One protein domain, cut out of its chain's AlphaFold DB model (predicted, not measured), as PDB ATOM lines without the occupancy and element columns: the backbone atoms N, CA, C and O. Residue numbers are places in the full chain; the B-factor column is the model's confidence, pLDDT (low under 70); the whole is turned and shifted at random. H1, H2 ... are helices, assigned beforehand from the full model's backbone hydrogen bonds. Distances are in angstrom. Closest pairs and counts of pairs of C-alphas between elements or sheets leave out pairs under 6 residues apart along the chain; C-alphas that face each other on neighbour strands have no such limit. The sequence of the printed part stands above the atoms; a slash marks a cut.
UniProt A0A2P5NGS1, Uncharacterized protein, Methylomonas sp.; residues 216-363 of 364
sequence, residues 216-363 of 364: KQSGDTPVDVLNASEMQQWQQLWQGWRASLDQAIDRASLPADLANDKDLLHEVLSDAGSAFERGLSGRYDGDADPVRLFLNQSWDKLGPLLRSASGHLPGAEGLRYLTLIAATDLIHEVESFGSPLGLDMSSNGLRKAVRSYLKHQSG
ATOM      1  N   LYS A 216      50.503  -8.881  32.036       65.12
ATOM      2  CA  LYS A 216      51.362 -10.049  31.856       65.12
ATOM      3  C   LYS A 216      52.657  -9.814  32.629       65.12
ATOM      4  O   LYS A 216      53.268  -8.750  32.489       65.12
ATOM      5  N   GLN A 217      53.082 -10.787  33.431       62.41
ATOM      6  CA  GLN A 217      54.418 -10.738  34.015       62.41
ATOM      7  C   GLN A 217      55.445 -10.943  32.898       62.41
ATOM      8  O   GLN A 217      55.316 -11.818  32.037       62.41
ATOM      9  N   SER A 218      56.456 -10.081  32.870       57.81
ATOM     10  CA  SER A 218      57.531 -10.177  31.888       57.81
ATOM     11  C   SER A 218      58.294 -11.481  32.090       57.81
ATOM     12  O   SER A 218      58.774 -11.764  33.185       57.81
ATOM     13  N   GLY A 219      58.445 -12.264  31.020       56.16
ATOM     14  CA  GLY A 219      59.298 -13.451  31.032       56.16
ATOM     15  C   GLY A 219      58.647 -14.782  31.424       56.16
ATOM     16  O   GLY A 219      59.394 -15.727  31.663       56.16
ATOM     17  N   ASP A 220      57.314 -14.907  31.391       58.81
ATOM     18  CA  ASP A 220      56.590 -16.167  31.681       58.81
ATOM     19  C   ASP A 220      57.091 -17.392  30.889       58.81
ATOM     20  O   ASP A 220      56.910 -18.537  31.302       58.81
ATOM     21  N   THR A 221      57.740 -17.180  29.738       67.69
ATOM     22  CA  THR A 221      58.449 -18.239  29.010       67.69
ATOM     23  C   THR A 221      59.942 -17.921  28.941       67.69
ATOM     24  O   THR A 221      60.334 -17.018  28.191       67.69
ATOM     25  N   PRO A 222      60.788 -18.661  29.682       76.06
ATOM     26  CA  PRO A 222      62.233 -18.525  29.601       76.06
ATOM     27  C   PRO A 222      62.727 -18.757  28.172       76.06
ATOM     28  O   PRO A 222      62.438 -19.783  27.558       76.06
ATOM     29  N   VAL A 223      63.492 -17.805  27.649       85.06
ATOM     30  CA  VAL A 223      64.171 -17.933  26.354       85.06
ATOM     31  C   VAL A 223      65.603 -18.368  26.622       85.06
ATOM     32  O   VAL A 223      66.240 -17.804  27.500       85.06
ATOM     33  N   ASP A 224      66.170 -19.327  25.898       90.38
ATOM     34  CA  ASP A 224      67.568 -19.691  26.158       90.38
ATOM     35  C   ASP A 224      68.526 -18.530  25.860       90.38
ATOM     36  O   ASP A 224      68.312 -17.773  24.909       90.38
ATOM     37  N   VAL A 225      69.585 -18.408  26.668       94.38
ATOM     38  CA  VAL A 225      70.704 -17.474  26.444       94.38
ATOM     39  C   VAL A 225      71.302 -17.669  25.049       94.38
ATOM     40  O   VAL A 225      71.127 -18.725  24.430       94.38
ATOM     41  N   LEU A 226      71.979 -16.647  24.530       94.50
ATOM     42  CA  LEU A 226      72.618 -16.749  23.220       94.50
ATOM     43  C   LEU A 226      73.769 -17.753  23.268       94.50
ATOM     44  O   LEU A 226      74.548 -17.786  24.222       94.50
ATOM     45  N   ASN A 227      73.890 -18.558  22.217       94.81
ATOM     46  CA  ASN A 227      75.076 -19.386  22.035       94.81
ATOM     47  C   ASN A 227      76.276 -18.532  21.583       94.81
ATOM     48  O   ASN A 227      76.130 -17.366  21.219       94.81
ATOM     49  N   ALA A 228      77.476 -19.118  21.580       94.12
ATOM     50  CA  ALA A 228      78.709 -18.392  21.265       94.12
ATOM     51  C   ALA A 228      78.700 -17.731  19.870       94.12
ATOM     52  O   ALA A 228      79.196 -16.616  19.722       94.12
ATOM     53  N   SER A 229      78.106 -18.386  18.866       93.94
ATOM     54  CA  SER A 229      77.997 -17.841  17.507       93.94
ATOM     55  C   SER A 229      77.027 -16.658  17.459       93.94
ATOM     56  O   SER A 229      77.370 -15.594  16.944       93.94
ATOM     57  N   GLU A 230      75.844 -16.807  18.067       94.19
ATOM     58  CA  GLU A 230      74.856 -15.725  18.180       94.19
ATOM     59  C   GLU A 230      75.441 -14.515  18.924       94.19
ATOM     60  O   GLU A 230      75.248 -13.375  18.503       94.19
ATOM     61  N   MET A 231      76.193 -14.754  20.003       94.69
ATOM     62  CA  MET A 231      76.826 -13.697  20.791       94.69
ATOM     63  C   MET A 231      77.877 -12.933  19.980       94.69
ATOM     64  O   MET A 231      77.892 -11.704  20.005       94.69
ATOM     65  N   GLN A 232      78.724 -13.634  19.224       94.19
ATOM     66  CA  GLN A 232      79.733 -12.992  18.383       94.19
ATOM     67  C   GLN A 232      79.093 -12.116  17.294       94.19
ATOM     68  O   GLN A 232      79.546 -10.995  17.059       94.19
ATOM     69  N   GLN A 233      78.019 -12.598  16.659       93.50
ATOM     70  CA  GLN A 233      77.272 -11.824  15.663       93.50
ATOM     71  C   GLN A 233      76.630 -10.581  16.289       93.50
ATOM     72  O   GLN A 233      76.745  -9.482  15.747       93.50
ATOM     73  N   TRP A 234      76.006 -10.727  17.462       92.88
ATOM     74  CA  TRP A 234      75.451  -9.599  18.205       92.88
ATOM     75  C   TRP A 234      76.516  -8.556  18.566       92.88
ATOM     76  O   TRP A 234      76.292  -7.369  18.348       92.88
ATOM     77  N   GLN A 235      77.678  -8.968  19.080       93.56
ATOM     78  CA  GLN A 235      78.747  -8.042  19.469       93.56
ATOM     79  C   GLN A 235      79.235  -7.200  18.283       93.56
ATOM     80  O   GLN A 235      79.425  -5.993  18.430       93.56
ATOM     81  N   GLN A 236      79.387  -7.804  17.101       93.19
ATOM     82  CA  GLN A 236      79.755  -7.077  15.882       93.19
ATOM     83  C   GLN A 236      78.675  -6.070  15.469       93.19
ATOM     84  O   GLN A 236      78.988  -4.922  15.149       93.19
ATOM     85  N   LEU A 237      77.403  -6.478  15.517       91.44
ATOM     86  CA  LEU A 237      76.277  -5.590  15.233       91.44
ATOM     87  C   LEU A 237      76.240  -4.416  16.216       91.44
ATOM     88  O   LEU A 237      76.232  -3.262  15.793       91.44
ATOM     89  N   TRP A 238      76.284  -4.696  17.517       93.06
ATOM     90  CA  TRP A 238      76.247  -3.681  18.563       93.06
ATOM     91  C   TRP A 238      77.400  -2.678  18.444       93.06
ATOM     92  O   TRP A 238      77.173  -1.478  18.576       93.06
ATOM     93  N   GLN A 239      78.617  -3.133  18.126       93.12
ATOM     94  CA  GLN A 239      79.757  -2.241  17.886       93.12
ATOM     95  C   GLN A 239      79.499  -1.261  16.735       93.12
ATOM     96  O   GLN A 239      79.804  -0.076  16.867       93.12
ATOM     97  N   GLY A 240      78.902  -1.729  15.633       93.06
ATOM     98  CA  GLY A 240      78.534  -0.865  14.509       93.06
ATOM     99  C   GLY A 240      77.490   0.187  14.892       93.06
ATOM    100  O   GLY A 240      77.662   1.370  14.594       93.06
ATOM    101  N   TRP A 241      76.439  -0.226  15.606       91.94
ATOM    102  CA  TRP A 241      75.397   0.682  16.098       91.94
ATOM    103  C   TRP A 241      75.958   1.712  17.077       91.94
ATOM    104  O   TRP A 241      75.710   2.907  16.920       91.94
ATOM    105  N   ARG A 242      76.770   1.268  18.041       94.62
ATOM    106  CA  ARG A 242      77.422   2.139  19.017       94.62
ATOM    107  C   ARG A 242      78.311   3.177  18.339       94.62
ATOM    108  O   ARG A 242      78.155   4.353  18.625       94.62
ATOM    109  N   ALA A 243      79.174   2.776  17.405       94.31
ATOM    110  CA  ALA A 243      80.043   3.719  16.697       94.31
ATOM    111  C   ALA A 243      79.241   4.774  15.913       94.31
ATOM    112  O   ALA A 243      79.612   5.949  15.887       94.31
ATOM    113  N   SER A 244      78.123   4.372  15.299       93.88
ATOM    114  CA  SER A 244      77.225   5.305  14.614       93.88
ATOM    115  C   SER A 244      76.548   6.280  15.583       93.88
ATOM    116  O   SER A 244      76.387   7.452  15.244       93.88
ATOM    117  N   LEU A 245      76.131   5.809  16.761       93.50
ATOM    118  CA  LEU A 245      75.482   6.634  17.781       93.50
ATOM    119  C   LEU A 245      76.476   7.583  18.460       93.50
ATOM    120  O   LEU A 245      76.176   8.767  18.560       93.50
ATOM    121  N   ASP A 246      77.668   7.106  18.823       93.88
ATOM    122  CA  ASP A 246      78.761   7.932  19.353       93.88
ATOM    123  C   ASP A 246      79.073   9.083  18.380       93.88
ATOM    124  O   ASP A 246      79.063  10.252  18.758       93.88
ATOM    125  N   GLN A 247      79.206   8.781  17.083       93.44
ATOM    126  CA  GLN A 247      79.426   9.806  16.061       93.44
ATOM    127  C   GLN A 247      78.254  10.798  15.937       93.44
ATOM    128  O   GLN A 247      78.474  11.977  15.639       93.44
ATOM    129  N   ALA A 248      77.011  10.340  16.106       91.56
ATOM    130  CA  ALA A 248      75.846  11.218  16.087       91.56
ATOM    131  C   ALA A 248      75.833  12.162  17.302       91.56
ATOM    132  O   ALA A 248      75.560  13.351  17.131       91.56
ATOM    133  N   ILE A 249      76.186  11.662  18.492       90.06
ATOM    134  CA  ILE A 249      76.308  12.450  19.729       90.06
ATOM    135  C   ILE A 249      77.417  13.504  19.585       90.06
ATOM    136  O   ILE A 249      77.187  14.692  19.835       90.06
ATOM    137  N   ASP A 250      78.588  13.113  19.080       90.00
ATOM    138  CA  ASP A 250      79.721  14.020  18.867       90.00
ATOM    139  C   ASP A 250      79.358  15.179  17.936       90.00
ATOM    140  O   ASP A 250      79.676  16.342  18.206       90.00
ATOM    141  N   ARG A 251      78.640  14.873  16.851       88.56
ATOM    142  CA  ARG A 251      78.219  15.852  15.839       88.56
ATOM    143  C   ARG A 251      77.020  16.693  16.252       88.56
ATOM    144  O   ARG A 251      76.772  17.716  15.612       88.56
ATOM    145  N   ALA A 252      76.271  16.289  17.275       83.19
ATOM    146  CA  ALA A 252      75.113  17.040  17.726       83.19
ATOM    147  C   ALA A 252      75.544  18.446  18.175       83.19
ATOM    148  O   ALA A 252      76.419  18.609  19.030       83.19
ATOM    149  N   SER A 253      74.933  19.473  17.590       81.12
ATOM    150  CA  SER A 253      75.130  20.855  18.024       81.12
ATOM    151  C   SER A 253      74.159  21.140  19.160       81.12
ATOM    152  O   SER A 253      73.014  21.519  18.914       81.12
ATOM    153  N   LEU A 254      74.607  20.920  20.395       79.19
ATOM    154  CA  LEU A 254      73.810  21.209  21.580       79.19
ATOM    155  C   LEU A 254      74.009  22.668  22.037       79.19
ATOM    156  O   LEU A 254      75.123  23.191  21.943       79.19
ATOM    157  N   PRO A 255      72.946  23.327  22.526       79.56
ATOM    158  CA  PRO A 255      73.029  24.574  23.282       79.56
ATOM    159  C   PRO A 255      74.059  24.511  24.420       79.56
ATOM    160  O   PRO A 255      74.344  23.442  24.955       79.56
ATOM    161  N   ALA A 256      74.628  25.661  24.798       78.69
ATOM    162  CA  ALA A 256      75.728  25.726  25.768       78.69
ATOM    163  C   ALA A 256      75.347  25.203  27.166       78.69
ATOM    164  O   ALA A 256      76.187  24.641  27.863       78.69
ATOM    165  N   ASP A 257      74.086  25.363  27.562       81.19
ATOM    166  CA  ASP A 257      73.513  24.835  28.801       81.19
ATOM    167  C   ASP A 257      73.324  23.309  28.781       81.19
ATOM    168  O   ASP A 257      73.233  22.705  29.845       81.19
ATOM    169  N   LEU A 258      73.353  22.688  27.597       81.25
ATOM    170  CA  LEU A 258      73.293  21.237  27.383       81.25
ATOM    171  C   LEU A 258      74.651  20.660  26.943       81.25
ATOM    172  O   LEU A 258      74.740  19.522  26.493       81.25
ATOM    173  N   ALA A 259      75.743  21.426  27.030       72.94
ATOM    174  CA  ALA A 259      77.052  20.958  26.565       72.94
ATOM    175  C   ALA A 259      77.559  19.742  27.363       72.94
ATOM    176  O   ALA A 259      78.150  18.833  26.781       72.94
ATOM    177  N   ASN A 260      77.265  19.697  28.668       77.56
ATOM    178  CA  ASN A 260      77.614  18.578  29.554       77.56
ATOM    179  C   ASN A 260      76.720  17.341  29.341       77.56
ATOM    180  O   ASN A 260      77.026  16.266  29.847       77.56
ATOM    181  N   ASP A 261      75.635  17.468  28.574       85.31
ATOM    182  CA  ASP A 261      74.684  16.378  28.352       85.31
ATOM    183  C   ASP A 261      75.207  15.336  27.352       85.31
ATOM    184  O   ASP A 261      74.718  14.207  27.328       85.31
ATOM    185  N   LYS A 262      76.236  15.663  26.555       88.25
ATOM    186  CA  LYS A 262      76.892  14.680  25.672       88.25
ATOM    187  C   LYS A 262      77.535  13.543  26.456       88.25
ATOM    188  O   LYS A 262      77.398  12.388  26.060       88.25
ATOM    189  N   ASP A 263      78.180  13.860  27.576       89.38
ATOM    190  CA  ASP A 263      78.820  12.859  28.432       89.38
ATOM    191  C   ASP A 263      77.780  11.880  28.987       89.38
ATOM    192  O   ASP A 263      77.995  10.670  28.961       89.38
ATOM    193  N   LEU A 264      76.607  12.390  29.381       90.94
ATOM    194  CA  LEU A 264      75.480  11.560  29.803       90.94
ATOM    195  C   LEU A 264      74.985  10.643  28.671       90.94
ATOM    196  O   LEU A 264      74.696   9.472  28.911       90.94
ATOM    197  N   LEU A 265      74.897  11.137  27.432       92.25
ATOM    198  CA  LEU A 265      74.491  10.308  26.291       92.25
ATOM    199  C   LEU A 265      75.498   9.178  26.014       92.25
ATOM    200  O   LEU A 265      75.083   8.043  25.768       92.25
ATOM    201  N   HIS A 266      76.802   9.458  26.103       93.06
ATOM    202  CA  HIS A 266      77.841   8.428  25.979       93.06
ATOM    203  C   HIS A 266      77.813   7.427  27.144       93.06
ATOM    204  O   HIS A 266      77.959   6.224  26.915       93.06
ATOM    205  N   GLU A 267      77.593   7.894  28.378       93.31
ATOM    206  CA  GLU A 267      77.428   7.044  29.564       93.31
ATOM    207  C   GLU A 267      76.268   6.064  29.363       93.31
ATOM    208  O   GLU A 267      76.465   4.851  29.434       93.31
ATOM    209  N   VAL A 268      75.082   6.569  29.001       93.88
ATOM    210  CA  VAL A 268      73.891   5.736  28.778       93.88
ATOM    211  C   VAL A 268      74.118   4.717  27.658       93.88
ATOM    212  O   VAL A 268      73.708   3.563  27.786       93.88
ATOM    213  N   LEU A 269      74.800   5.098  26.573       93.69
ATOM    214  CA  LEU A 269      75.119   4.173  25.480       93.69
ATOM    215  C   LEU A 269      76.107   3.074  25.909       93.69
ATOM    216  O   LEU A 269      75.982   1.919  25.492       93.69
ATOM    217  N   SER A 270      77.080   3.411  26.755       93.31
ATOM    218  CA  SER A 270      78.015   2.442  27.333       93.31
ATOM    219  C   SER A 270      77.308   1.473  28.290       93.31
ATOM    220  O   SER A 270      77.499   0.252  28.205       93.31
ATOM    221  N   ASP A 271      76.442   2.001  29.154       95.19
ATOM    222  CA  ASP A 271      75.645   1.224  30.101       95.19
ATOM    223  C   ASP A 271      74.680   0.275  29.383       95.19
ATOM    224  O   ASP A 271      74.549  -0.885  29.790       95.19
ATOM    225  N   ALA A 272      74.094   0.714  28.262       94.31
ATOM    226  CA  ALA A 272      73.247  -0.118  27.409       94.31
ATOM    227  C   ALA A 272      73.986  -1.381  26.957       94.31
ATOM    228  O   ALA A 272      73.477  -2.492  27.105       94.31
ATOM    229  N   GLY A 273      75.221  -1.228  26.465       93.25
ATOM    230  CA  GLY A 273      76.041  -2.354  26.022       93.25
ATOM    231  C   GLY A 273      76.285  -3.366  27.141       93.25
ATOM    232  O   GLY A 273      76.081  -4.565  26.949       93.25
ATOM    233  N   SER A 274      76.636  -2.873  28.330       93.88
ATOM    234  CA  SER A 274      76.884  -3.707  29.513       93.88
ATOM    235  C   SER A 274      75.617  -4.416  30.009       93.88
ATOM    236  O   SER A 274      75.661  -5.566  30.455       93.88
ATOM    237  N   ALA A 275      74.463  -3.751  29.955       95.19
ATOM    238  CA  ALA A 275      73.178  -4.337  30.322       95.19
ATOM    239  C   ALA A 275      72.735  -5.419  29.329       95.19
ATOM    240  O   ALA A 275      72.333  -6.510  29.741       95.19
ATOM    241  N   PHE A 276      72.863  -5.146  28.030       95.19
ATOM    242  CA  PHE A 276      72.489  -6.071  26.965       95.19
ATOM    243  C   PHE A 276      73.378  -7.312  26.952       95.19
ATOM    244  O   PHE A 276      72.861  -8.425  26.879       95.19
ATOM    245  N   GLU A 277      74.695  -7.161  27.104       94.38
ATOM    246  CA  GLU A 277      75.614  -8.300  27.186       94.38
ATOM    247  C   GLU A 277      75.271  -9.221  28.362       94.38
ATOM    248  O   GLU A 277      75.178 -10.443  28.191       94.38
ATOM    249  N   ARG A 278      74.988  -8.648  29.542       94.75
ATOM    250  CA  ARG A 278      74.514  -9.426  30.693       94.75
ATOM    251  C   ARG A 278      73.210 -10.146  30.369       94.75
ATOM    252  O   ARG A 278      73.156 -11.360  30.538       94.75
ATOM    253  N   GLY A 279      72.194  -9.451  29.859       93.12
ATOM    254  CA  GLY A 279      70.884 -10.049  29.570       93.12
ATOM    255  C   GLY A 279      70.911 -11.159  28.509       93.12
ATOM    256  O   GLY A 279      70.164 -12.141  28.589       93.12
ATOM    257  N   LEU A 280      71.806 -11.052  27.529       95.12
ATOM    258  CA  LEU A 280      71.965 -12.047  26.467       95.12
ATOM    259  C   LEU A 280      72.739 -13.296  26.915       95.12
ATOM    260  O   LEU A 280      72.520 -14.368  26.351       95.12
ATOM    261  N   SER A 281      73.621 -13.168  27.912       93.38
ATOM    262  CA  SER A 281      74.506 -14.244  28.390       93.38
ATOM    263  C   SER A 281      74.024 -14.944  29.665       93.38
ATOM    264  O   SER A 281      74.397 -16.091  29.909       93.38
ATOM    265  N   GLY A 282      73.187 -14.288  30.472       89.81
ATOM    266  CA  GLY A 282      72.669 -14.821  31.732       89.81
ATOM    267  C   GLY A 282      71.154 -15.018  31.734       89.81
ATOM    268  O   GLY A 282      70.424 -14.432  30.934       89.81
ATOM    269  N   ARG A 283      70.675 -15.853  32.662       86.56
ATOM    270  CA  ARG A 283      69.245 -15.996  32.965       86.56
ATOM    271  C   ARG A 283      68.909 -15.082  34.135       86.56
ATOM    272  O   ARG A 283      69.570 -15.157  35.165       86.56
ATOM    273  N   TYR A 284      67.893 -14.254  33.946       84.19
ATOM    274  CA  TYR A 284      67.387 -13.322  34.942       84.19
ATOM    275  C   TYR A 284      65.865 -13.351  34.895       84.19
ATOM    276  O   TYR A 284      65.277 -13.615  33.841       84.19
ATOM    277  N   ASP A 285      65.262 -13.097  36.041       71.69
ATOM    278  CA  ASP A 285      63.836 -13.125  36.291       71.69
ATOM    279  C   ASP A 285      63.409 -11.885  37.089       71.69
ATOM    280  O   ASP A 285      64.121 -11.397  37.969       71.69
ATOM    281  N   GLY A 286      62.230 -11.363  36.740       71.69
ATOM    282  CA  GLY A 286      61.605 -10.231  37.423       71.69
ATOM    283  C   GLY A 286      62.472  -8.967  37.482       71.69
ATOM    284  O   GLY A 286      63.109  -8.571  36.505       71.69
ATOM    285  N   ASP A 287      62.477  -8.329  38.653       72.06
ATOM    286  CA  ASP A 287      63.066  -7.001  38.882       72.06
ATOM    287  C   ASP A 287      64.603  -6.987  38.882       72.06
ATOM    288  O   ASP A 287      65.212  -5.922  38.799       72.06
ATOM    289  N   ALA A 288      65.252  -8.154  38.961       83.62
ATOM    290  CA  ALA A 288      66.710  -8.275  38.895       83.62
ATOM    291  C   ALA A 288      67.248  -8.312  37.451       83.62
ATOM    292  O   ALA A 288      68.461  -8.406  37.239       83.62
ATOM    293  N   ASP A 289      66.361  -8.259  36.454       88.00
ATOM    294  CA  ASP A 289      66.729  -8.281  35.046       88.00
ATOM    295  C   ASP A 289      67.580  -7.050  34.661       88.00
ATOM    296  O   ASP A 289      67.135  -5.908  34.806       88.00
ATOM    297  N   PRO A 290      68.810  -7.244  34.143       92.12
ATOM    298  CA  PRO A 290      69.735  -6.146  33.880       92.12
ATOM    299  C   PRO A 290      69.266  -5.223  32.752       92.12
ATOM    300  O   PRO A 290      69.612  -4.044  32.765       92.12
ATOM    301  N   VAL A 291      68.494  -5.738  31.787       90.75
ATOM    302  CA  VAL A 291      67.953  -4.950  30.673       90.75
ATOM    303  C   VAL A 291      66.824  -4.064  31.181       90.75
ATOM    304  O   VAL A 291      66.820  -2.869  30.899       90.75
ATOM    305  N   ARG A 292      65.914  -4.620  31.987       86.50
ATOM    306  CA  ARG A 292      64.828  -3.870  32.628       86.50
ATOM    307  C   ARG A 292      65.361  -2.771  33.540       86.50
ATOM    308  O   ARG A 292      64.957  -1.620  33.409       86.50
ATOM    309  N   LEU A 293      66.308  -3.106  34.417       88.56
ATOM    310  CA  LEU A 293      66.938  -2.132  35.314       88.56
ATOM    311  C   LEU A 293      67.595  -0.988  34.537       88.56
ATOM    312  O   LEU A 293      67.397   0.174  34.884       88.56
ATOM    313  N   PHE A 294      68.334  -1.308  33.473       91.69
ATOM    314  CA  PHE A 294      68.957  -0.299  32.621       91.69
ATOM    315  C   PHE A 294      67.928   0.602  31.933       91.69
ATOM    316  O   PHE A 294      68.070   1.822  31.979       91.69
ATOM    317  N   LEU A 295      66.894   0.033  31.305       87.69
ATOM    318  CA  LEU A 295      65.868   0.818  30.614       87.69
ATOM    319  C   LEU A 295      65.163   1.778  31.577       87.69
ATOM    320  O   LEU A 295      64.995   2.949  31.245       87.69
ATOM    321  N   ASN A 296      64.852   1.318  32.791       84.62
ATOM    322  CA  ASN A 296      64.219   2.159  33.799       84.62
ATOM    323  C   ASN A 296      65.132   3.299  34.263       84.62
ATOM    324  O   ASN A 296      64.761   4.466  34.202       84.62
ATOM    325  N   GLN A 297      66.368   2.982  34.643       88.88
ATOM    326  CA  GLN A 297      67.302   3.983  35.165       88.88
ATOM    327  C   GLN A 297      67.787   4.971  34.099       88.88
ATOM    328  O   GLN A 297      68.082   6.127  34.404       88.88
ATOM    329  N   SER A 298      67.918   4.527  32.848       91.00
ATOM    330  CA  SER A 298      68.353   5.397  31.755       91.00
ATOM    331  C   SER A 298      67.266   6.390  31.360       91.00
ATOM    332  O   SER A 298      67.590   7.548  31.090       91.00
ATOM    333  N   TRP A 299      65.988   5.995  31.378       89.25
ATOM    334  CA  TRP A 299      64.893   6.900  31.031       89.25
ATOM    335  C   TRP A 299      64.731   8.052  32.032       89.25
ATOM    336  O   TRP A 299      64.538   9.193  31.608       89.25
ATOM    337  N   ASP A 300      64.946   7.797  33.329       86.06
ATOM    338  CA  ASP A 300      64.968   8.835  34.373       86.06
ATOM    339  C   ASP A 300      65.971   9.962  34.075       86.06
ATOM    340  O   ASP A 300      65.744  11.122  34.427       86.06
ATOM    341  N   LYS A 301      67.077   9.636  33.392       88.50
ATOM    342  CA  LYS A 301      68.100  10.603  32.968       88.50
ATOM    343  C   LYS A 301      67.789  11.205  31.590       88.50
ATOM    344  O   LYS A 301      67.895  12.417  31.403       88.50
ATOM    345  N   LEU A 302      67.395  10.374  30.620       88.75
ATOM    346  CA  LEU A 302      67.179  10.783  29.227       88.75
ATOM    347  C   LEU A 302      65.925  11.642  29.039       88.75
ATOM    348  O   LEU A 302      65.974  12.631  28.311       88.75
ATOM    349  N   GLY A 303      64.809  11.302  29.686       87.25
ATOM    350  CA  GLY A 303      63.545  12.024  29.538       87.25
ATOM    351  C   GLY A 303      63.683  13.529  29.820       87.25
ATOM    352  O   GLY A 303      63.340  14.342  28.956       87.25
ATOM    353  N   PRO A 304      64.222  13.945  30.986       86.38
ATOM    354  CA  PRO A 304      64.471  15.355  31.296       86.38
ATOM    355  C   PRO A 304      65.381  16.067  30.289       86.38
ATOM    356  O   PRO A 304      65.045  17.169  29.847       86.38
ATOM    357  N   LEU A 305      66.479  15.427  29.879       87.69
ATOM    358  CA  LEU A 305      67.413  15.957  28.882       87.69
ATOM    359  C   LEU A 305      66.704  16.210  27.549       87.69
ATOM    360  O   LEU A 305      66.778  17.312  27.003       87.69
ATOM    361  N   LEU A 306      65.945  15.231  27.049       87.50
ATOM    362  CA  LEU A 306      65.208  15.353  25.790       87.50
ATOM    363  C   LEU A 306      64.148  16.465  25.860       87.50
ATOM    364  O   LEU A 306      63.975  17.220  24.897       87.50
ATOM    365  N   ARG A 307      63.467  16.631  27.004       86.44
ATOM    366  CA  ARG A 307      62.513  17.739  27.203       86.44
ATOM    367  C   ARG A 307      63.214  19.094  27.203       86.44
ATOM    368  O   ARG A 307      62.678  20.028  26.600       86.44
ATOM    369  N   SER A 308      64.392  19.199  27.813       86.38
ATOM    370  CA  SER A 308      65.206  20.420  27.782       86.38
ATOM    371  C   SER A 308      65.666  20.751  26.357       86.38
ATOM    372  O   SER A 308      65.425  21.851  25.849       86.38
ATOM    373  N   ALA A 309      66.203  19.760  25.641       85.38
ATOM    374  CA  ALA A 309      66.620  19.898  24.248       85.38
ATOM    375  C   ALA A 309      65.460  20.329  23.335       85.38
ATOM    376  O   ALA A 309      65.616  21.238  22.520       85.38
ATOM    377  N   SER A 310      64.258  19.770  23.523       85.88
ATOM    378  CA  SER A 310      63.071  20.165  22.749       85.88
ATOM    379  C   SER A 310      62.673  21.637  22.935       85.88
ATOM    380  O   SER A 310      62.029  22.210  22.060       85.88
ATOM    381  N   GLY A 311      63.037  22.261  24.066       84.19
ATOM    382  CA  GLY A 311      62.800  23.687  24.332       84.19
ATOM    383  C   GLY A 311      63.600  24.619  23.439       84.19
ATOM    384  O   GLY A 311      63.173  25.743  23.194       84.19
ATOM    385  N   HIS A 312      64.707  24.123  22.898       85.25
ATOM    386  CA  HIS A 312      65.577  24.861  21.995       85.25
ATOM    387  C   HIS A 312      65.171  24.716  20.524       85.25
ATOM    388  O   HIS A 312      65.693  25.428  19.667       85.25
ATOM    389  N   LEU A 313      64.229  23.817  20.220       83.62
ATOM    390  CA  LEU A 313      63.731  23.606  18.866       83.62
ATOM    391  C   LEU A 313      62.569  24.561  18.559       83.62
ATOM    392  O   LEU A 313      61.654  24.722  19.375       83.62
ATOM    393  N   PRO A 314      62.551  25.189  17.373       79.56
ATOM    394  CA  PRO A 314      61.536  26.173  17.040       79.56
ATOM    395  C   PRO A 314      60.168  25.530  16.766       79.56
ATOM    396  O   PRO A 314      60.039  24.543  16.037       79.56
ATOM    397  N   GLY A 315      59.118  26.168  17.290       78.12
ATOM    398  CA  GLY A 315      57.728  25.966  16.876       78.12
ATOM    399  C   GLY A 315      57.285  24.501  16.810       78.12
ATOM    400  O   GLY A 315      57.289  23.785  17.809       78.12
ATOM    401  N   ALA A 316      56.859  24.071  15.618       79.06
ATOM    402  CA  ALA A 316      56.285  22.745  15.393       79.06
ATOM    403  C   ALA A 316      57.284  21.596  15.598       79.06
ATOM    404  O   ALA A 316      56.867  20.487  15.918       79.06
ATOM    405  N   GLU A 317      58.584  21.832  15.419       81.12
ATOM    406  CA  GLU A 317      59.588  20.784  15.581       81.12
ATOM    407  C   GLU A 317      59.740  20.399  17.053       81.12
ATOM    408  O   GLU A 317      59.561  19.230  17.395       81.12
ATOM    409  N   GLY A 318      59.931  21.382  17.940       82.06
ATOM    410  CA  GLY A 318      59.974  21.144  19.386       82.06
ATOM    411  C   GLY A 318      58.709  20.462  19.906       82.06
ATOM    412  O   GLY A 318      58.795  19.524  20.696       82.06
ATOM    413  N   LEU A 319      57.536  20.848  19.391       79.69
ATOM    414  CA  LEU A 319      56.264  20.202  19.734       79.69
ATOM    415  C   LEU A 319      56.204  18.733  19.294       79.69
ATOM    416  O   LEU A 319      55.748  17.894  20.064       79.69
ATOM    417  N   ARG A 320      56.687  18.392  18.093       80.25
ATOM    418  CA  ARG A 320      56.735  16.994  17.629       80.25
ATOM    419  C   ARG A 320      57.633  16.134  18.515       80.25
ATOM    420  O   ARG A 320      57.241  15.020  18.856       80.25
ATOM    421  N   TYR A 321      58.797  16.652  18.907       84.31
ATOM    422  CA  TYR A 321      59.682  15.958  19.845       84.31
ATOM    423  C   TYR A 321      59.030  15.790  21.218       84.31
ATOM    424  O   TYR A 321      59.081  14.698  21.773       84.31
ATOM    425  N   LEU A 322      58.350  16.814  21.738       83.44
ATOM    426  CA  LEU A 322      57.620  16.704  23.004       83.44
ATOM    427  C   LEU A 322      56.529  15.643  22.977       83.44
ATOM    428  O   LEU A 322      56.403  14.893  23.939       83.44
ATOM    429  N   THR A 323      55.773  15.544  21.885       81.62
ATOM    430  CA  THR A 323      54.769  14.487  21.729       81.62
ATOM    431  C   THR A 323      55.413  13.100  21.734       81.62
ATOM    432  O   THR A 323      54.898  12.194  22.382       81.62
ATOM    433  N   LEU A 324      56.555  12.931  21.056       83.44
ATOM    434  CA  LEU A 324      57.295  11.665  21.056       83.44
ATOM    435  C   LEU A 324      57.827  11.312  22.453       83.44
ATOM    436  O   LEU A 324      57.717  10.165  22.882       83.44
ATOM    437  N   ILE A 325      58.373  12.296  23.173       84.94
ATOM    438  CA  ILE A 325      58.868  12.111  24.542       84.94
ATOM    439  C   ILE A 325      57.713  11.733  25.471       84.94
ATOM    440  O   ILE A 325      57.836  10.756  26.196       84.94
ATOM    441  N   ALA A 326      56.574  12.427  25.395       80.81
ATOM    442  CA  ALA A 326      55.397  12.121  26.208       80.81
ATOM    443  C   ALA A 326      54.837  10.714  25.926       80.81
ATOM    444  O   ALA A 326      54.442  10.007  26.849       80.81
ATOM    445  N   ALA A 327      54.833  10.279  24.660       80.38
ATOM    446  CA  ALA A 327      54.460   8.910  24.310       80.38
ATOM    447  C   ALA A 327      55.441   7.884  24.902       80.38
ATOM    448  O   ALA A 327      55.022   6.835  25.386       80.38
ATOM    449  N   THR A 328      56.737   8.201  24.898       82.38
ATOM    450  CA  THR A 328      57.775   7.326  25.460       82.38
ATOM    451  C   THR A 328      57.706   7.278  26.987       82.38
ATOM    452  O   THR A 328      57.799   6.189  27.537       82.38
ATOM    453  N   ASP A 329      57.452   8.410  27.657       82.12
ATOM    454  CA  ASP A 329      57.198   8.488  29.105       82.12
ATOM    455  C   ASP A 329      56.059   7.548  29.504       82.12
ATOM    456  O   ASP A 329      56.195   6.755  30.431       82.12
ATOM    457  N   LEU A 330      54.950   7.592  28.758       78.75
ATOM    458  CA  LEU A 330      53.806   6.728  29.010       78.75
ATOM    459  C   LEU A 330      54.148   5.247  28.813       78.75
ATOM    460  O   LEU A 330      53.811   4.434  29.668       78.75
ATOM    461  N   ILE A 331      54.799   4.886  27.701       78.88
ATOM    462  CA  ILE A 331      55.200   3.494  27.440       78.88
ATOM    463  C   ILE A 331      56.140   3.005  28.540       78.88
ATOM    464  O   ILE A 331      55.960   1.904  29.048       78.88
ATOM    465  N   HIS A 332      57.119   3.824  28.920       79.75
ATOM    466  CA  HIS A 332      58.073   3.502  29.965       79.75
ATOM    467  C   HIS A 332      57.377   3.246  31.310       79.75
ATOM    468  O   HIS A 332      57.595   2.204  31.926       79.75
ATOM    469  N   GLU A 333      56.495   4.155  31.728       79.31
ATOM    470  CA  GLU A 333      55.761   4.040  32.987       79.31
ATOM    471  C   GLU A 333      54.841   2.807  32.981       79.31
ATOM    472  O   GLU A 333      54.844   2.031  33.932       79.31
ATOM    473  N   VAL A 334      54.119   2.557  31.882       77.25
ATOM    474  CA  VAL A 334      53.255   1.376  31.699       77.25
ATOM    475  C   VAL A 334      54.055   0.069  31.783       77.25
ATOM    476  O   VAL A 334      53.654  -0.870  32.472       77.25
ATOM    477  N   GLU A 335      55.200   0.000  31.108       74.50
ATOM    478  CA  GLU A 335      56.063  -1.185  31.067       74.50
ATOM    479  C   GLU A 335      56.865  -1.387  32.364       74.50
ATOM    480  O   GLU A 335      57.299  -2.502  32.668       74.50
ATOM    481  N   SER A 336      57.003  -0.356  33.202       74.94
ATOM    482  CA  SER A 336      57.613  -0.500  34.530       74.94
ATOM    483  C   SER A 336      56.827  -1.470  35.429       74.94
ATOM    484  O   SER A 336      57.428  -2.198  36.219       74.94
ATOM    485  N   PHE A 337      55.503  -1.571  35.237       71.94
ATOM    486  CA  PHE A 337      54.618  -2.457  35.998       71.94
ATOM    487  C   PHE A 337      54.565  -3.904  35.471       71.94
ATOM    488  O   PHE A 337      53.936  -4.753  36.104       71.94
ATOM    489  N   GLY A 338      55.207  -4.219  34.336       71.44
ATOM    490  CA  GLY A 338      55.223  -5.575  33.768       71.44
ATOM    491  C   GLY A 338      55.564  -5.622  32.277       71.44
ATOM    492  O   GLY A 338      56.536  -5.010  31.845       71.44
ATOM    493  N   SER A 339      54.789  -6.395  31.509       69.00
ATOM    494  CA  SER A 339      54.780  -6.368  30.035       69.00
ATOM    495  C   SER A 339      53.344  -6.261  29.486       69.00
ATOM    496  O   SER A 339      52.923  -7.109  28.686       69.00
ATOM    497  N   PRO A 340      52.542  -5.274  29.929       62.28
ATOM    498  CA  PRO A 340      51.138  -5.151  29.532       62.28
ATOM    499  C   PRO A 340      50.930  -4.996  28.022       62.28
ATOM    500  O   PRO A 340      49.968  -5.542  27.491       62.28
ATOM    501  N   LEU A 341      51.838  -4.322  27.307       63.12
ATOM    502  CA  LEU A 341      51.721  -4.134  25.856       63.12
ATOM    503  C   LEU A 341      52.319  -5.304  25.060       63.12
ATOM    504  O   LEU A 341      52.412  -5.245  23.836       63.12
ATOM    505  N   GLY A 342      52.782  -6.356  25.743       60.38
ATOM    506  CA  GLY A 342      53.553  -7.439  25.128       60.38
ATOM    507  C   GLY A 342      54.952  -7.014  24.661       60.38
ATOM    508  O   GLY A 342      55.663  -7.821  24.057       60.38
ATOM    509  N   LEU A 343      55.361  -5.773  24.949       66.25
ATOM    510  CA  LEU A 343      56.714  -5.287  24.742       66.25
ATOM    511  C   LEU A 343      57.585  -5.870  25.852       66.25
ATOM    512  O   LEU A 343      57.726  -5.292  26.914       66.25
ATOM    513  N   ASP A 344      58.151  -7.052  25.624       74.06
ATOM    514  CA  ASP A 344      58.987  -7.748  26.606       74.06
ATOM    515  C   ASP A 344      60.293  -6.953  26.864       74.06
ATOM    516  O   ASP A 344      61.349  -7.260  26.316       74.06
ATOM    517  N   MET A 345      60.226  -5.881  27.670       79.31
ATOM    518  CA  MET A 345      61.357  -5.046  28.093       79.31
ATOM    519  C   MET A 345      62.165  -5.795  29.156       79.31
ATOM    520  O   MET A 345      62.137  -5.482  30.347       79.31
ATOM    521  N   SER A 346      62.794  -6.884  28.732       85.56
ATOM    522  CA  SER A 346      63.593  -7.775  29.565       85.56
ATOM    523  C   SER A 346      64.684  -8.444  28.735       85.56
ATOM    524  O   SER A 346      64.708  -8.374  27.500       85.56
ATOM    525  N   SER A 347      65.559  -9.180  29.408       90.31
ATOM    526  CA  SER A 347      66.525 -10.057  28.760       90.31
ATOM    527  C   SER A 347      65.859 -11.089  27.843       90.31
ATOM    528  O   SER A 347      66.399 -11.395  26.782       90.31
ATOM    529  N   ASN A 348      64.680 -11.620  28.196       87.31
ATOM    530  CA  ASN A 348      63.968 -12.582  27.346       87.31
ATOM    531  C   ASN A 348      63.504 -11.936  26.033       87.31
ATOM    532  O   ASN A 348      63.691 -12.524  24.962       87.31
ATOM    533  N   GLY A 349      62.948 -10.726  26.097       83.88
ATOM    534  CA  GLY A 349      62.532  -9.994  24.904       83.88
ATOM    535  C   GLY A 349      63.710  -9.571  24.041       83.88
ATOM    536  O   GLY A 349      63.676  -9.773  22.825       83.88
ATOM    537  N   LEU A 350      64.803  -9.121  24.662       90.50
ATOM    538  CA  LEU A 350      66.048  -8.821  23.959       90.50
ATOM    539  C   LEU A 350      66.573 -10.052  23.196       90.50
ATOM    540  O   LEU A 350      66.891  -9.946  22.013       90.50
ATOM    541  N   ARG A 351      66.588 -11.244  23.811       91.50
ATOM    542  CA  ARG A 351      67.000 -12.490  23.130       91.50
ATOM    543  C   ARG A 351      66.114 -12.819  21.925       91.50
ATOM    544  O   ARG A 351      66.635 -13.208  20.878       91.50
ATOM    545  N   LYS A 352      64.788 -12.658  22.044       87.75
ATOM    546  CA  LYS A 352      63.845 -12.856  20.921       87.75
ATOM    547  C   LYS A 352      64.123 -11.864  19.789       87.75
ATOM    548  O   LYS A 352      64.212 -12.274  18.632       87.75
ATOM    549  N   ALA A 353      64.293 -10.585  20.123       88.44
ATOM    550  CA  ALA A 353      64.551  -9.518  19.162       88.44
ATOM    551  C   ALA A 353      65.870  -9.741  18.410       88.44
ATOM    552  O   ALA A 353      65.885  -9.707  17.179       88.44
ATOM    553  N   VAL A 354      66.951 -10.061  19.129       91.12
ATOM    554  CA  VAL A 354      68.257 -10.346  18.522       91.12
ATOM    555  C   VAL A 354      68.173 -11.549  17.587       91.12
ATOM    556  O   VAL A 354      68.589 -11.445  16.437       91.12
ATOM    557  N   ARG A 355      67.571 -12.666  18.011       91.31
ATOM    558  CA  ARG A 355      67.413 -13.846  17.140       91.31
ATOM    559  C   ARG A 355      66.580 -13.558  15.893       91.31
ATOM    560  O   ARG A 355      66.932 -14.022  14.812       91.31
ATOM    561  N   SER A 356      65.504 -12.784  16.031       88.12
ATOM    562  CA  SER A 356      64.693 -12.343  14.891       88.12
ATOM    563  C   SER A 356      65.527 -11.515  13.907       88.12
ATOM    564  O   SER A 356      65.552 -11.804  12.711       88.12
ATOM    565  N   TYR A 357      66.288 -10.546  14.418       87.12
ATOM    566  CA  TYR A 357      67.149  -9.685  13.612       87.12
ATOM    567  C   TYR A 357      68.262 -10.465  12.897       87.12
ATOM    568  O   TYR A 357      68.444 -10.311  11.688       87.12
ATOM    569  N   LEU A 358      68.964 -11.354  13.610       88.44
ATOM    570  CA  LEU A 358      70.001 -12.220  13.039       88.44
ATOM    571  C   LEU A 358      69.433 -13.121  11.936       88.44
ATOM    572  O   LEU A 358      70.023 -13.236  10.862       88.44
ATOM    573  N   LYS A 359      68.245 -13.698  12.157       86.25
ATOM    574  CA  LYS A 359      67.552 -14.510  11.152       86.25
ATOM    575  C   LYS A 359      67.246 -13.701   9.890       86.25
ATOM    576  O   LYS A 359      67.499 -14.191   8.791       86.25
ATOM    577  N   HIS A 360      66.752 -12.471  10.036       81.50
ATOM    578  CA  HIS A 360      66.474 -11.585   8.904       81.50
ATOM    579  C   HIS A 360      67.732 -11.191   8.123       81.50
ATOM    580  O   HIS A 360      67.678 -11.144   6.900       81.50
ATOM    581  N   GLN A 361      68.866 -10.971   8.794       72.75
ATOM    582  CA  GLN A 361      70.135 -10.694   8.113       72.75
ATOM    583  C   GLN A 361      70.710 -11.913   7.379       72.75
ATOM    584  O   GLN A 361      71.339 -11.760   6.340       72.75
ATOM    585  N   SER A 362      70.480 -13.124   7.894       62.16
ATOM    586  CA  SER A 362      70.960 -14.370   7.277       62.16
ATOM    587  C   SER A 362      70.110 -14.882   6.102       62.16
ATOM    588  O   SER A 362      70.506 -15.836   5.439       62.16
ATOM    589  N   GLY A 363      68.931 -14.291   5.876       50.47
ATOM    590  CA  GLY A 363      67.977 -14.678   4.828       50.47
ATOM    591  C   GLY A 363      67.902 -13.716   3.637       50.47
ATOM    592  O   GLY A 363      66.918 -13.778   2.900       50.47
TER     593      GLY A 363
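AT A GLANCE: This is residues 216 to 363 of the 364 residues of an uncharacterized protein of Methylomonas sp. (UniProt A0A2P5NGS1). Four long helices, H1, H2, H3 and H4, stand one after another in a curved, open row, each running opposite to the one before, and H5 crosses the row near one end on its hollow side. H5 packs on H1, H2 and H3 there, while H1 and H4 stand apart at the row's two edges. The printed part has 148 residues with five named helices, H1 to H5 in chain order, and no named strand: all helix. It is compact, with a radius of gyration of the C-alphas of 16.8 A and spans of 46 by 33 by 29 A.

IN THESE COORDINATES: H1, the longest, covers residues 228 to 251, 34.7 A from C-alpha 228 at (78.709, -18.392, 21.265). H2 is residues 261 to 281, 30.6 A. H3, residues 290 to 311, 32.1 A, has a kink of 35 degrees near residue 301. H4 is residues 315 to 336, 31.8 A. H5, residues 347 to 362, 22.4 A, ends at C-alpha 362 (70.960, -14.370, 7.277).

HOW THE PARTS SIT: H1 and H2 form a helical hairpin at a shallow tilt of 7 degrees; their closest C-alphas, Ile 249 and Lys 262, are 6.4 A apart. H2 and H3 form another at 22 degrees, closest at C-alphas 275 and 290, 5.3 A. H3 and H4 form a third at 21 degrees, closest at C-alphas 310 and 318, 4.7 A. H5 is about perpendicular to H2, at 88 degrees, and touches its residues 276 to 280; C-alphas 279 and 347 are closest, 4.4 A. Every O i to N i+4 pair is within hydrogen-bond range in H1, H2, H4 and H5, and 15 of 18 in H3.

THE WHOLE: C-alphas 228 and 315, the farthest apart, are 49.3 A apart. The printed part has no cut, and no link is long. Residues 216 to 221, 339 to 343 and 362 to 363 have pLDDT under 70.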